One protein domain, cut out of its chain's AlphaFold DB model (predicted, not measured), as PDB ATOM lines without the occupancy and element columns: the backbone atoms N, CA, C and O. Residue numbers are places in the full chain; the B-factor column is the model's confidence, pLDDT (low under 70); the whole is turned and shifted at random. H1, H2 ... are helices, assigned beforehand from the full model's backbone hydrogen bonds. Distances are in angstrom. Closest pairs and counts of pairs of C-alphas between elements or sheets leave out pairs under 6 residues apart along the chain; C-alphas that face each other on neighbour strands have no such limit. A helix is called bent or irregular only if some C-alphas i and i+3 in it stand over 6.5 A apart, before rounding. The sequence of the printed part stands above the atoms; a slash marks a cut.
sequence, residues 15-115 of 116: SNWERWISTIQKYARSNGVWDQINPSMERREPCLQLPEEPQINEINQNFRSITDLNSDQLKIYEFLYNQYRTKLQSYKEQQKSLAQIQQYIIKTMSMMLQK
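What this domain is: This is residues 15 to 115 of the 116 residues of an uncharacterized protein of Golovinomyces magnicellulatus (UniProt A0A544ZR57). Look for one very long helix, H4, that makes the length of a thin rod, with the shorter helix H1 side by side with the part of H4 nearer its last residue and running the opposite way. Between these two, the chain passes through the small helix H2 and then along the rod in a long link with no named element, residues 38 to 55, to the small helix H3 beside the beginning of H4. The last residues, 109 to 115, stick out free at one end. The printed part has 101 residues with four named helices, in the order H1, H2, H3, H4, and no named strand; the class is all helix. The whole is extended, with a radius of gyration of the C-alphas of 20.7 A, and spans 67 by 26 by 18 A.

How they stand to each other: Start with H4, residues 71 to 113, the longest helix, and with H1, residues 15 to 30, which touches it. They touch through residues 24 to 28 of H1 and 97 to 101 of H4 alone; their closest C-alphas, of Ile 24 and Ile 101, are 6.8 A apart. They run opposite ways at a shallow tilt of 10 degrees. Next comes H2, residues 34 to 37, which is close to H1 but not clearly touching it: the closest C-alphas, of Ala 28 and Trp 34, are 4.7 A apart. H2 and H4 are near each other, with 6 pairs of C-alphas within 10 A. Go on to H3, residues 56 to 59, which touches residues 73 to 77 of H4 alone, the C-alphas of Ile 59 and Gln 73 being the closest at 6.9 A. H3 is apart from H1 and from H2. In the backbones, 11 of 12 O i to N i+4 pairs in H1 and 38 of 39 in H4 are within hydrogen-bond range; H2 and H3 are too short for such a pair.

Where its parts are: Find C-alpha 15 at (12.753, 6.799, 42.827), where H1 begins; it runs 23.7 A to C-alpha 30. H1 is neither bent nor irregular, but only just: C-alphas 15 and 18 are 6.3 A apart. H2 and H3 have four residues each, and H3 begins at C-alpha 56, at (51.373, -22.806, 14.093). H4 runs 63.2 A from C-alpha 71 at (53.799, -34.818, 19.729) to C-alpha 113 at (8.284, 8.469, 26.313).

The domain as a whole: The C-alphas farthest apart are those of Asn 70 and Lys 115, at 68.0 A. The printed part has no cut. The link from H1 to H2 is tight, with 3 residues; those from H2 to H3, 18 residues, and from H3 to H4, 11 residues, are long. The mean pLDDT of the printed part is 85.0; look for values under 70 at residues 15, 44, 46, 60, 63 to 64 and 112 to 115.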
ATOM      1  N   SER A  15      12.622   7.937  41.904       67.75
ATOM      2  CA  SER A  15      12.753   6.799  42.827       67.75
ATOM      3  C   SER A  15      13.009   5.457  42.130       67.75
ATOM      4  O   SER A  15      13.615   4.558  42.705       67.75
ATOM      5  N   ASN A  16      12.563   5.298  40.879       75.50
ATOM      6  CA  ASN A  16      12.760   4.059  40.120       75.50
ATOM      7  C   ASN A  16      14.076   4.079  39.327       75.50
ATOM      8  O   ASN A  16      14.534   3.024  38.882       75.50
ATOM      9  N   TRP A  17      14.700   5.255  39.188       80.31
ATOM     10  CA  TRP A  17      15.941   5.452  38.441       80.31
ATOM     11  C   TRP A  17      17.131   4.783  39.123       80.31
ATOM     12  O   TRP A  17      17.897   4.071  38.477       80.31
ATOM     13  N   GLU A  18      17.240   4.936  40.444       83.81
ATOM     14  CA  GLU A  18      18.309   4.325  41.245       83.81
ATOM     15  C   GLU A  18      18.263   2.795  41.182       83.81
ATOM     16  O   GLU A  18      19.285   2.126  40.999       83.81
ATOM     17  N   ARG A  19      17.061   2.215  41.264       83.88
ATOM     18  CA  ARG A  19      16.877   0.764  41.145       83.88
ATOM     19  C   ARG A  19      17.205   0.263  39.739       83.88
ATOM     20  O   ARG A  19      17.809  -0.802  39.590       83.88
ATOM     21  N   TRP A  20      16.814   1.013  38.713       86.88
ATOM     22  CA  TRP A  20      17.084   0.673  37.319       86.88
ATOM     23  C   TRP A  20      18.579   0.716  36.994       86.88
ATOM     24  O   TRP A  20      19.118  -0.280  36.504       86.88
ATOM     25  N   ILE A  21      19.283   1.792  37.364       87.69
ATOM     26  CA  ILE A  21      20.729   1.894  37.129       87.69
ATOM     27  C   ILE A  21      21.499   0.838  37.931       87.69
ATOM     28  O   ILE A  21      22.405   0.206  37.391       87.69
ATOM     29  N   SER A  22      21.074   0.552  39.168       89.06
ATOM     30  CA  SER A  22      21.658  -0.516  39.991       89.06
ATOM     31  C   SER A  22      21.477  -1.898  39.357       89.06
ATOM     32  O   SER A  22      22.361  -2.752  39.449       89.06
ATOM     33  N   THR A  23      20.349  -2.132  38.681       90.00
ATOM     34  CA  THR A  23      20.077  -3.393  37.974       90.00
ATOM     35  C   THR A  23      21.015  -3.561  36.781       90.00
ATOM     36  O   THR A  23      21.634  -4.619  36.635       90.00
ATOM     37  N   ILE A  24      21.187  -2.506  35.976       91.75
ATOM     38  CA  ILE A  24      22.129  -2.495  34.846       91.75
ATOM     39  C   ILE A  24      23.560  -2.705  35.344       91.75
ATOM     40  O   ILE A  24      24.262  -3.569  34.826       91.75
ATOM     41  N   GLN A  25      23.970  -1.980  36.388       93.06
ATOM     42  CA  GLN A  25      25.289  -2.111  37.011       93.06
ATOM     43  C   GLN A  25      25.567  -3.535  37.484       93.06
ATOM     44  O   GLN A  25      26.606  -4.107  37.156       93.06
ATOM     45  N   LYS A  26      24.640  -4.127  38.245       92.62
ATOM     46  CA  LYS A  26      24.787  -5.488  38.767       92.62
ATOM     47  C   LYS A  26      24.928  -6.498  37.633       92.62
ATOM     48  O   LYS A  26      25.831  -7.334  37.674       92.62
ATOM     49  N   TYR A  27      24.067  -6.405  36.621       92.94
ATOM     50  CA  TYR A  27      24.112  -7.304  35.476       92.94
ATOM     51  C   TYR A  27      25.416  -7.137  34.682       92.94
ATOM     52  O   TYR A  27      26.097  -8.125  34.409       92.94
ATOM     53  N   ALA A  28      25.818  -5.905  34.375       93.25
ATOM     54  CA  ALA A  28      27.039  -5.620  33.631       93.25
ATOM     55  C   ALA A  28      28.299  -6.096  34.368       93.25
ATOM     56  O   ALA A  28      29.156  -6.729  33.758       93.25
ATOM     57  N   ARG A  29      28.387  -5.874  35.687       94.12
ATOM     58  CA  ARG A  29      29.496  -6.376  36.516       94.12
ATOM     59  C   ARG A  29      29.543  -7.900  36.533       94.12
ATOM     60  O   ARG A  29      30.613  -8.470  36.366       94.12
ATOM     61  N   SER A  30      28.391  -8.563  36.670       93.06
ATOM     62  CA  SER A  30      28.333 -10.032  36.676       93.06
ATOM     63  C   SER A  30      28.729 -10.677  35.345       93.06
ATOM     64  O   SER A  30      29.137 -11.832  35.338       93.06
ATOM     65  N   ASN A  31      28.625  -9.931  34.241       92.44
ATOM     66  CA  ASN A  31      29.041 -10.375  32.911       92.44
ATOM     67  C   ASN A  31      30.392  -9.771  32.480       92.44
ATOM     68  O   ASN A  31      30.791  -9.944  31.334       92.44
ATOM     69  N   GLY A  32      31.093  -9.055  33.368       91.44
ATOM     70  CA  GLY A  32      32.406  -8.470  33.074       91.44
ATOM     71  C   GLY A  32      32.392  -7.432  31.949       91.44
ATOM     72  O   GLY A  32      33.354  -7.360  31.191       91.44
ATOM     73  N   VAL A  33      31.294  -6.677  31.806       92.81
ATOM     74  CA  VAL A  33      31.117  -5.653  30.756       92.81
ATOM     75  C   VAL A  33      30.860  -4.241  31.298       92.81
ATOM     76  O   VAL A  33      30.458  -3.345  30.557       92.81
ATOM     77  N   TRP A  34      31.004  -4.032  32.612       92.12
ATOM     78  CA  TRP A  34      30.694  -2.739  33.233       92.12
ATOM     79  C   TRP A  34      31.636  -1.629  32.767       92.12
ATOM     80  O   TRP A  34      31.165  -0.535  32.467       92.12
ATOM     81  N   ASP A  35      32.931  -1.910  32.647       89.50
ATOM     82  CA  ASP A  35      33.941  -0.900  32.307       89.50
ATOM     83  C   ASP A  35      33.768  -0.351  30.880       89.50
ATOM     84  O   ASP A  35      34.099   0.797  30.596       89.50
ATOM     85  N   GLN A  36      33.136  -1.125  29.995       87.69
ATOM     86  CA  GLN A  36      32.819  -0.730  28.621       87.69
ATOM     87  C   GLN A  36      31.627   0.235  28.537       87.69
ATOM     88  O   GLN A  36      31.498   0.968  27.557       87.69
ATOM     89  N   ILE A  37      30.732   0.230  29.532       88.19
ATOM     90  CA  ILE A  37      29.484   1.014  29.505       88.19
ATOM     91  C   ILE A  37      29.361   2.018  30.650       88.19
ATOM     92  O   ILE A  37      28.367   2.739  30.707       88.19
ATOM     93  N   ASN A  38      30.321   2.049  31.578       88.38
ATOM     94  CA  ASN A  38      30.268   2.909  32.749       88.38
ATOM     95  C   ASN A  38      30.293   4.387  32.318       88.38
ATOM     96  O   ASN A  38      31.327   4.869  31.850       88.38
ATOM     97  N   PRO A  39      29.199   5.146  32.513       83.44
ATOM     98  CA  PRO A  39      29.129   6.536  32.070       83.44
ATOM     99  C   PRO A  39      30.019   7.472  32.898       83.44
ATOM    100  O   PRO A  39      30.253   8.599  32.482       83.44
ATOM    101  N   SER A  40      30.496   7.019  34.065       85.69
ATOM    102  CA  SER A  40      31.321   7.824  34.977       85.69
ATOM    103  C   SER A  40      32.819   7.727  34.675       85.69
ATOM    104  O   SER A  40      33.609   8.401  35.329       85.69
ATOM    105  N   MET A  41      33.235   6.865  33.740       81.06
ATOM    106  CA  MET A  41      34.636   6.784  33.328       81.06
ATOM    107  C   MET A  41      34.961   7.903  32.335       81.06
ATOM    108  O   MET A  41      34.331   8.008  31.284       81.06
ATOM    109  N   GLU A  42      35.982   8.708  32.646       76.50
ATOM    110  CA  GLU A  42      36.469   9.786  31.768       76.50
ATOM    111  C   GLU A  42      37.029   9.252  30.443       76.50
ATOM    112  O   GLU A  42      36.875   9.869  29.389       76.50
ATOM    113  N   ARG A  43      37.656   8.071  30.487       74.75
ATOM    114  CA  ARG A  43      38.146   7.341  29.321       74.75
ATOM    115  C   ARG A  43      37.431   5.998  29.266       74.75
ATOM    116  O   ARG A  43      37.570   5.193  30.179       74.75
ATOM    117  N   ARG A  44      36.678   5.758  28.191       68.75
ATOM    118  CA  ARG A  44      36.084   4.439  27.940       68.75
ATOM    119  C   ARG A  44      37.202   3.427  27.709       68.75
ATOM    120  O   ARG A  44      38.096   3.697  26.903       68.75
ATOM    121  N   GLU A  45      37.131   2.292  28.399       72.25
ATOM    122  CA  GLU A  45      37.985   1.144  28.099       72.25
ATOM    123  C   GLU A  45      37.831   0.746  26.618       72.25
ATOM    124  O   GLU A  45      36.762   0.970  26.027       72.25
ATOM    125  N   PRO A  46      38.879   0.178  25.993       69.31
ATOM    126  CA  PRO A  46      38.807  -0.296  24.625       69.31
ATOM    127  C   PRO A  46      37.615  -1.234  24.428       69.31
ATOM    128  O   PRO A  46      37.227  -1.994  25.321       69.31
ATOM    129  N   CYS A  47      37.052  -1.203  23.220       75.75
ATOM    130  CA  CYS A  47      36.056  -2.180  22.799       75.75
ATOM    131  C   CYS A  47      36.552  -3.604  23.089       75.75
ATOM    132  O   CYS A  47      37.755  -3.868  23.022       75.75
ATOM    133  N   LEU A  48      35.614  -4.517  23.366       84.50
ATOM    134  CA  LEU A  48      35.920  -5.940  23.517       84.50
ATOM    135  C   LEU A  48      36.838  -6.392  22.377       84.50
ATOM    136  O   LEU A  48      36.516  -6.190  21.205       84.50
ATOM    137  N   GLN A  49      37.981  -6.972  22.729       86.62
ATOM    138  CA  GLN A  49      38.964  -7.411  21.751       86.62
ATOM    139  C   GLN A  49      38.654  -8.840  21.324       86.62
ATOM    140  O   GLN A  49      38.512  -9.731  22.165       86.62
ATOM    141  N   LEU A  50      38.541  -9.045  20.012       89.62
ATOM    142  CA  LEU A  50      38.432 -10.377  19.440       89.62
ATOM    143  C   LEU A  50      39.736 -11.130  19.744       89.62
ATOM    144  O   LEU A  50      40.803 -10.626  19.391       89.62
ATOM    145  N   PRO A  51      39.682 -12.302  20.397       91.12
ATOM    146  CA  PRO A  51      40.881 -13.089  20.641       91.12
ATOM    147  C   PRO A  51      41.534 -13.505  19.325       91.12
ATOM    148  O   PRO A  51      40.839 -13.870  18.378       91.12
ATOM    149  N   GLU A  52      42.860 -13.480  19.288       91.06
ATOM    150  CA  GLU A  52      43.628 -13.943  18.137       91.06
ATOM    151  C   GLU A  52      43.718 -15.472  18.149       91.06
ATOM    152  O   GLU A  52      43.937 -16.095  19.194       91.06
ATOM    153  N   GLU A  53      43.493 -16.081  16.986       90.12
ATOM    154  CA  GLU A  53      43.638 -17.522  16.814       90.12
ATOM    155  C   GLU A  53      45.129 -17.887  16.832       90.12
ATOM    156  O   GLU A  53      45.894 -17.286  16.070       90.12
ATOM    157  N   PRO A  54      45.553 -18.867  17.651       87.56
ATOM    158  CA  PRO A  54      46.954 -19.239  17.745       87.56
ATOM    159  C   PRO A  54      47.438 -19.785  16.407       87.56
ATOM    160  O   PRO A  54      46.792 -20.638  15.795       87.56
ATOM    161  N   GLN A  55      48.589 -19.303  15.960       84.00
ATOM    162  CA  GLN A  55      49.178 -19.716  14.695       84.00
ATOM    163  C   GLN A  55      50.261 -20.764  14.940       84.00
ATOM    164  O   GLN A  55      51.045 -20.688  15.881       84.00
ATOM    165  N   ILE A  56      50.361 -21.734  14.035       80.12
ATOM    166  CA  ILE A  56      51.373 -22.806  14.093       80.12
ATOM    167  C   ILE A  56      52.794 -22.214  14.127       80.12
ATOM    168  O   ILE A  56      53.669 -22.698  14.847       80.12
ATOM    169  N   ASN A  57      52.985 -21.095  13.427       77.44
ATOM    170  CA  ASN A  57      54.247 -20.363  13.351       77.44
ATOM    171  C   ASN A  57      54.685 -19.761  14.701       77.44
ATOM    172  O   ASN A  57      55.871 -19.487  14.877       77.44
ATOM    173  N   GLU A  58      53.762 -19.561  15.652       72.56
ATOM    174  CA  GLU A  58      54.078 -19.103  17.016       72.56
ATOM    175  C   GLU A  58      54.754 -20.202  17.844       72.56
ATOM    176  O   GLU A  58      55.490 -19.910  18.784       72.56
ATOM    177  N   ILE A  59      54.534 -21.468  17.482       72.12
ATOM    178  CA  ILE A  59      55.127 -22.633  18.149       72.12
ATOM    179  C   ILE A  59      56.456 -22.993  17.488       72.12
ATOM    180  O   ILE A  59      57.419 -23.347  18.169       72.12
ATOM    181  N   ASN A  60      56.524 -22.896  16.159       68.19
ATOM    182  CA  ASN A  60      57.764 -23.041  15.413       68.19
ATOM    183  C   ASN A  60      57.654 -22.358  14.047       68.19
ATOM    184  O   ASN A  60      56.844 -22.750  13.210       68.19
ATOM    185  N   GLN A  61      58.529 -21.387  13.794       71.06
ATOM    186  CA  GLN A  61      58.534 -20.583  12.567       71.06
ATOM    187  C   GLN A  61      58.749 -21.405  11.281       71.06
ATOM    188  O   GLN A  61      58.468 -20.914  10.188       71.06
ATOM    189  N   ASN A  62      59.243 -22.643  11.396       71.38
ATOM    190  CA  ASN A  62      59.571 -23.499  10.255       71.38
ATOM    191  C   ASN A  62      58.414 -24.392   9.778       71.38
ATOM    192  O   ASN A  62      58.535 -25.002   8.715       71.38
ATOM    193  N   PHE A  63      57.314 -24.489  10.527       67.00
ATOM    194  CA  PHE A  63      56.199 -25.373  10.184       67.00
ATOM    195  C   PHE A  63      55.021 -24.589   9.628       67.00
ATOM    196  O   PHE A  63      54.629 -23.571  10.185       67.00
ATOM    197  N   ARG A  64      54.461 -25.068   8.513       68.50
ATOM    198  CA  ARG A  64      53.318 -24.427   7.837       68.50
ATOM    199  C   ARG A  64      52.018 -25.204   8.026       68.50
ATOM    200  O   ARG A  64      50.963 -24.709   7.640       68.50
ATOM    201  N   SER A  65      52.097 -26.411   8.587       73.31
ATOM    202  CA  SER A  65      50.968 -27.315   8.772       73.31
ATOM    203  C   SER A  65      51.023 -28.020  10.127       73.31
ATOM    204  O   SER A  65      52.094 -28.286  10.670       73.31
ATOM    205  N   ILE A  66      49.846 -28.382  10.650       73.06
ATOM    206  CA  ILE A  66      49.692 -29.158  11.894       73.06
ATOM    207  C   ILE A  66      50.377 -30.523  11.758       73.06
ATOM    208  O   ILE A  66      50.898 -31.057  12.731       73.06
ATOM    209  N   THR A  67      50.412 -31.069  10.540       77.12
ATOM    210  CA  THR A  67      51.052 -32.352  10.220       77.12
ATOM    211  C   THR A  67      52.560 -32.354  10.437       77.12
ATOM    212  O   THR A  67      53.145 -33.427  10.546       77.12
ATOM    213  N   ASP A  68      53.181 -31.176  10.493       78.44
ATOM    214  CA  ASP A  68      54.628 -31.041  10.642       78.44
ATOM    215  C   ASP A  68      55.045 -30.956  12.125       78.44
ATOM    216  O   ASP A  68      56.233 -30.971  12.445       78.44
ATOM    217  N   LEU A  69      54.071 -30.873  13.043       79.12
ATOM    218  CA  LEU A  69      54.307 -30.776  14.478       79.12
ATOM    219  C   LEU A  69      54.632 -32.142  15.083       79.12
ATOM    220  O   LEU A  69      53.973 -33.148  14.817       79.12
ATOM    221  N   ASN A  70      55.617 -32.167  15.979       85.75
ATOM    222  CA  ASN A  70      55.851 -33.335  16.822       85.75
ATOM    223  C   ASN A  70      54.803 -33.437  17.951       85.75
ATOM    224  O   ASN A  70      54.015 -32.519  18.181       85.75
ATOM    225  N   SER A  71      54.808 -34.552  18.691       85.81
ATOM    226  CA  SER A  71      53.799 -34.818  19.729       85.81
ATOM    227  C   SER A  71      53.731 -33.743  20.822       85.81
ATOM    228  O   SER A  71      52.638 -33.418  21.280       85.81
ATOM    229  N   ASP A  72      54.859 -33.166  21.234       86.75
ATOM    230  CA  ASP A  72      54.868 -32.157  22.298       86.75
ATOM    231  C   ASP A  72      54.445 -30.777  21.783       86.75
ATOM    232  O   ASP A  72      53.708 -30.061  22.459       86.75
ATOM    233  N   GLN A  73      54.820 -30.429  20.552       85.31
ATOM    234  CA  GLN A  73      54.353 -29.215  19.882       85.31
ATOM    235  C   GLN A  73      52.850 -29.260  19.598       85.31
ATOM    236  O   GLN A  73      52.168 -28.251  19.774       85.31
ATOM    237  N   LEU A  74      52.320 -30.429  19.223       87.50
ATOM    238  CA  LEU A  74      50.884 -30.628  19.046       87.50
ATOM    239  C   LEU A  74      50.127 -30.398  20.363       87.50
ATOM    240  O   LEU A  74      49.143 -29.666  20.367       87.50
ATOM    241  N   LYS A  75      50.624 -30.920  21.494       89.31
ATOM    242  CA  LYS A  75      50.020 -30.668  22.819       89.31
ATOM    243  C   LYS A  75      50.015 -29.182  23.184       89.31
ATOM    244  O   LYS A  75      49.031 -28.686  23.728       89.31
ATOM    245  N   ILE A  76      51.105 -28.465  22.894       88.50
ATOM    246  CA  ILE A  76      51.186 -27.013  23.119       88.50
ATOM    247  C   ILE A  76      50.149 -26.290  22.250       88.50
ATOM    248  O   ILE A  76      49.418 -25.441  22.760       88.50
ATOM    249  N   TYR A  77      50.040 -26.656  20.969       88.31
ATOM    250  CA  TYR A  77      49.045 -26.090  20.059       88.31
ATOM    251  C   TYR A  77      47.618 -26.339  20.543       88.31
ATOM    252  O   TYR A  77      46.834 -25.400  20.648       88.31
ATOM    253  N   GLU A  78      47.285 -27.577  20.909       90.38
ATOM    254  CA  GLU A  78      45.974 -27.939  21.450       90.38
ATOM    255  C   GLU A  78      45.643 -27.140  22.716       90.38
ATOM    256  O   GLU A  78      44.523 -26.652  22.875       90.38
ATOM    257  N   PHE A  79      46.617 -26.953  23.608       91.62
ATOM    258  CA  PHE A  79      46.447 -26.141  24.809       91.62
ATOM    259  C   PHE A  79      46.168 -24.666  24.482       91.62
ATOM    260  O   PHE A  79      45.221 -24.088  25.024       91.62
ATOM    261  N   LEU A  80      46.945 -24.062  23.577       91.50
ATOM    262  CA  LEU A  80      46.742 -22.681  23.128       91.50
ATOM    263  C   LEU A  80      45.394 -22.514  22.418       91.50
ATOM    264  O   LEU A  80      44.663 -21.562  22.692       91.50
ATOM    265  N   TYR A  81      45.022 -23.471  21.569       91.75
ATOM    266  CA  TYR A  81      43.745 -23.475  20.864       91.75
ATOM    267  C   TYR A  81      42.564 -23.592  21.831       91.75
ATOM    268  O   TYR A  81      41.570 -22.879  21.695       91.75
ATOM    269  N   ASN A  82      42.681 -24.428  22.865       94.50
ATOM    270  CA  ASN A  82      41.677 -24.521  23.921       94.50
ATOM    271  C   ASN A  82      41.538 -23.203  24.697       94.50
ATOM    272  O   ASN A  82      40.415 -22.745  24.909       94.50
ATOM    273  N   GLN A  83      42.646 -22.546  25.052       94.12
ATOM    274  CA  GLN A  83      42.589 -21.213  25.660       94.12
ATOM    275  C   GLN A  83      41.919 -20.187  24.744       94.12
ATOM    276  O   GLN A  83      41.077 -19.413  25.204       94.12
ATOM    277  N   TYR A  84      42.267 -20.183  23.455       95.00
ATOM    278  CA  TYR A  84      41.630 -19.330  22.456       95.00
ATOM    279  C   TYR A  84      40.121 -19.569  22.406       95.00
ATOM    280  O   TYR A  84      39.350 -18.617  22.503       95.00
ATOM    281  N   ARG A  85      39.678 -20.831  22.361       96.00
ATOM    282  CA  ARG A  85      38.252 -21.178  22.387       96.00
ATOM    283  C   ARG A  85      37.543 -20.656  23.633       96.00
ATOM    284  O   ARG A  85      36.438 -20.129  23.509       96.00
ATOM    285  N   THR A  86      38.159 -20.772  24.809       95.19
ATOM    286  CA  THR A  86      37.602 -20.223  26.055       95.19
ATOM    287  C   THR A  86      37.486 -18.703  25.982       95.19
ATOM    288  O   THR A  86      36.411 -18.165  26.242       95.19
ATOM    289  N   LYS A  87      38.548 -18.005  25.558       93.81
ATOM    290  CA  LYS A  87      38.531 -16.541  25.397       93.81
ATOM    291  C   LYS A  87      37.483 -16.100  24.374       93.81
ATOM    292  O   LYS A  87      36.759 -15.138  24.616       93.81
ATOM    293  N   LEU A  88      37.364 -16.814  23.253       95.69
ATOM    294  CA  LEU A  88      36.391 -16.528  22.200       95.69
ATOM    295  C   LEU A  88      34.957 -16.707  22.704       95.69
ATOM    296  O   LEU A  88      34.078 -15.918  22.359       95.69
ATOM    297  N   GLN A  89      34.717 -17.729  23.525       95.06
ATOM    298  CA  GLN A  89      33.423 -17.935  24.161       95.06
ATOM    299  C   GLN A  89      33.083 -16.775  25.105       95.06
ATOM    300  O   GLN A  89      32.006 -16.196  24.977       95.06
ATOM    301  N   SER A  90      34.012 -16.374  25.980       92.81
ATOM    302  CA  SER A  90      33.822 -15.218  26.867       92.81
ATOM    303  C   SER A  90      33.567 -13.926  26.086       92.81
ATOM    304  O   SER A  90      32.636 -13.195  26.413       92.81
ATOM    305  N   TYR A  91      34.311 -13.682  25.002       94.44
ATOM    306  CA  TYR A  91      34.091 -12.539  24.110       94.44
ATOM    307  C   TYR A  91      32.662 -12.519  23.540       94.44
ATOM    308  O   TYR A  91      31.973 -11.499  23.606       94.44
ATOM    309  N   LYS A  92      32.176 -13.659  23.027       94.44
ATOM    310  CA  LYS A  92      30.808 -13.781  22.490       94.44
ATOM    311  C   LYS A  92      29.744 -13.551  23.566       94.44
ATOM    312  O   LYS A  92      28.727 -12.913  23.299       94.44
ATOM    313  N   GLU A  93      29.967 -14.058  24.776       94.06
ATOM    314  CA  GLU A  93      29.070 -13.849  25.915       94.06
ATOM    315  C   GLU A  93      29.014 -12.377  26.324       94.06
ATOM    316  O   GLU A  93      27.923 -11.826  26.455       94.06
ATOM    317  N   GLN A  94      30.166 -11.710  26.414       93.75
ATOM    318  CA  GLN A  94      30.250 -10.279  26.701       93.75
ATOM    319  C   GLN A  94      29.534  -9.438  25.632       93.75
ATOM    320  O   GLN A  94      28.741  -8.558  25.973       93.75
ATOM    321  N   GLN A  95      29.730  -9.737  24.340       94.25
ATOM    322  CA  GLN A  95      28.998  -9.070  23.256       94.25
ATOM    323  C   GLN A  95      27.480  -9.244  23.395       94.25
ATOM    324  O   GLN A  95      26.721  -8.281  23.258       94.25
ATOM    325  N   LYS A  96      27.026 -10.464  23.706       94.31
ATOM    326  CA  LYS A  96      25.607 -10.749  23.935       94.31
ATOM    327  C   LYS A  96      25.067  -9.961  25.130       94.31
ATOM    328  O   LYS A  96      23.987  -9.383  25.028       94.31
ATOM    329  N   SER A  97      25.807  -9.900  26.235       93.12
ATOM    330  CA  SER A  97      25.419  -9.132  27.419       93.12
ATOM    331  C   SER A  97      25.301  -7.639  27.125       93.12
ATOM    332  O   SER A  97      24.320  -7.023  27.541       93.12
ATOM    333  N   LEU A  98      26.234  -7.061  26.361       93.19
ATOM    334  CA  LEU A  98      26.150  -5.664  25.919       93.19
ATOM    335  C   LEU A  98      24.886  -5.403  25.089       93.19
ATOM    336  O   LEU A  98      24.161  -4.445  25.361       93.19
ATOM    337  N   ALA A  99      24.572  -6.283  24.134       92.56
ATOM    338  CA  ALA A  99      23.356  -6.170  23.332       92.56
ATOM    339  C   ALA A  99      22.083  -6.260  24.197       92.56
ATOM    340  O   ALA A  99      21.149  -5.480  24.010       92.56
ATOM    341  N   GLN A 100      22.052  -7.163  25.183       92.94
ATOM    342  CA  GLN A 100      20.928  -7.289  26.119       92.94
ATOM    343  C   GLN A 100      20.760  -6.042  26.997       92.94
ATOM    344  O   GLN A 100      19.636  -5.581  27.194       92.94
ATOM    345  N   ILE A 101      21.862  -5.459  27.480       92.75
ATOM    346  CA  ILE A 101      21.838  -4.198  28.234       92.75
ATOM    347  C   ILE A 101      21.278  -3.069  27.367       92.75
ATOM    348  O   ILE A 101      20.378  -2.355  27.805       92.75
ATOM    349  N   GLN A 102      21.753  -2.931  26.128       91.56
ATOM    350  CA  GLN A 102      21.259  -1.916  25.198       91.56
ATOM    351  C   GLN A 102      19.752  -2.067  24.947       91.56
ATOM    352  O   GLN A 102      19.010  -1.089  25.038       91.56
ATOM    353  N   GLN A 103      19.284  -3.288  24.677       91.00
ATOM    354  CA  GLN A 103      17.859  -3.570  24.486       91.00
ATOM    355  C   GLN A 103      17.036  -3.221  25.729       91.00
ATOM    356  O   GLN A 103      15.970  -2.616  25.608       91.00
ATOM    357  N   TYR A 104      17.531  -3.561  26.921       90.06
ATOM    358  CA  TYR A 104      16.871  -3.230  28.181       90.06
ATOM    359  C   TYR A 104      16.765  -1.713  28.387       90.06
ATOM    360  O   TYR A 104      15.690  -1.213  28.727       90.06
ATOM    361  N   ILE A 105      17.843  -0.970  28.113       88.75
ATOM    362  CA  ILE A 105      17.860   0.496  28.190       88.75
ATOM    363  C   ILE A 105      16.837   1.097  27.221       88.75
ATOM    364  O   ILE A 105      15.967   1.851  27.646       88.75
ATOM    365  N   ILE A 106      16.870   0.709  25.942       88.06
ATOM    366  CA  ILE A 106      15.941   1.231  24.927       88.06
ATOM    367  C   ILE A 106      14.490   0.907  25.298       88.06
ATOM    368  O   ILE A 106      13.640   1.792  25.276       88.06
ATOM    369  N   LYS A 107      14.196  -0.341  25.688       85.94
ATOM    370  CA  LYS A 107      12.842  -0.768  26.072       85.94
ATOM    371  C   LYS A 107      12.297   0.065  27.232       85.94
ATOM    372  O   LYS A 107      11.168   0.545  27.169       85.94
ATOM    373  N   THR A 108      13.099   0.237  28.281       84.44
ATOM    374  CA  THR A 108      12.691   0.989  29.477       84.44
ATOM    375  C   THR A 108      12.555   2.489  29.200       84.44
ATOM    376  O   THR A 108      11.639   3.110  29.734       84.44
ATOM    377  N   MET A 109      13.371   3.060  28.305       81.25
ATOM    378  CA  MET A 109      13.230   4.446  27.839       81.25
ATOM    379  C   MET A 109      11.989   4.676  26.971       81.25
ATOM    380  O   MET A 109      11.244   5.625  27.213       81.25
ATOM    381  N   SER A 110      11.714   3.803  26.000       78.75
ATOM    382  CA  SER A 110      10.531   3.923  25.135       78.75
ATOM    383  C   SER A 110       9.224   3.857  25.928       78.75
ATOM    384  O   SER A 110       8.288   4.599  25.639       78.75
ATOM    385  N   MET A 111       9.171   3.024  26.973       74.94
ATOM    386  CA  MET A 111       8.025   2.957  27.891       74.94
ATOM    387  C   MET A 111       7.780   4.264  28.661       74.94
ATOM    388  O   MET A 111       6.644   4.525  29.053       74.94
ATOM    389  N   MET A 112       8.816   5.077  28.893       69.44
ATOM    390  CA  MET A 112       8.663   6.396  29.518       69.44
ATOM    391  C   MET A 112       8.120   7.433  28.541       69.44
ATOM    392  O   MET A 112       7.209   8.177  28.889       69.44
ATOM    393  N   LEU A 113       8.651   7.465  27.316       63.22
ATOM    394  CA  LEU A 113       8.284   8.469  26.313       63.22
ATOM    395  C   LEU A 113       6.829   8.353  25.841       63.22
ATOM    396  O   LEU A 113       6.253   9.352  25.442       63.22
ATOM    397  N   GLN A 114       6.215   7.169  25.914       58.69
ATOM    398  CA  GLN A 114       4.798   6.978  25.568       58.69
ATOM    399  C   GLN A 114       3.809   7.453  26.651       58.69
ATOM    400  O   GLN A 114       2.602   7.410  26.423       58.69
ATOM    401  N   LYS A 115       4.288   7.837  27.843       53.28
ATOM    402  CA  LYS A 115       3.447   8.254  28.983       53.28
ATOM    403  C   LYS A 115       3.509   9.750  29.312       53.28
ATOM    404  O   LYS A 115       2.793  10.163  30.223       53.28
TER     405      LYS A 115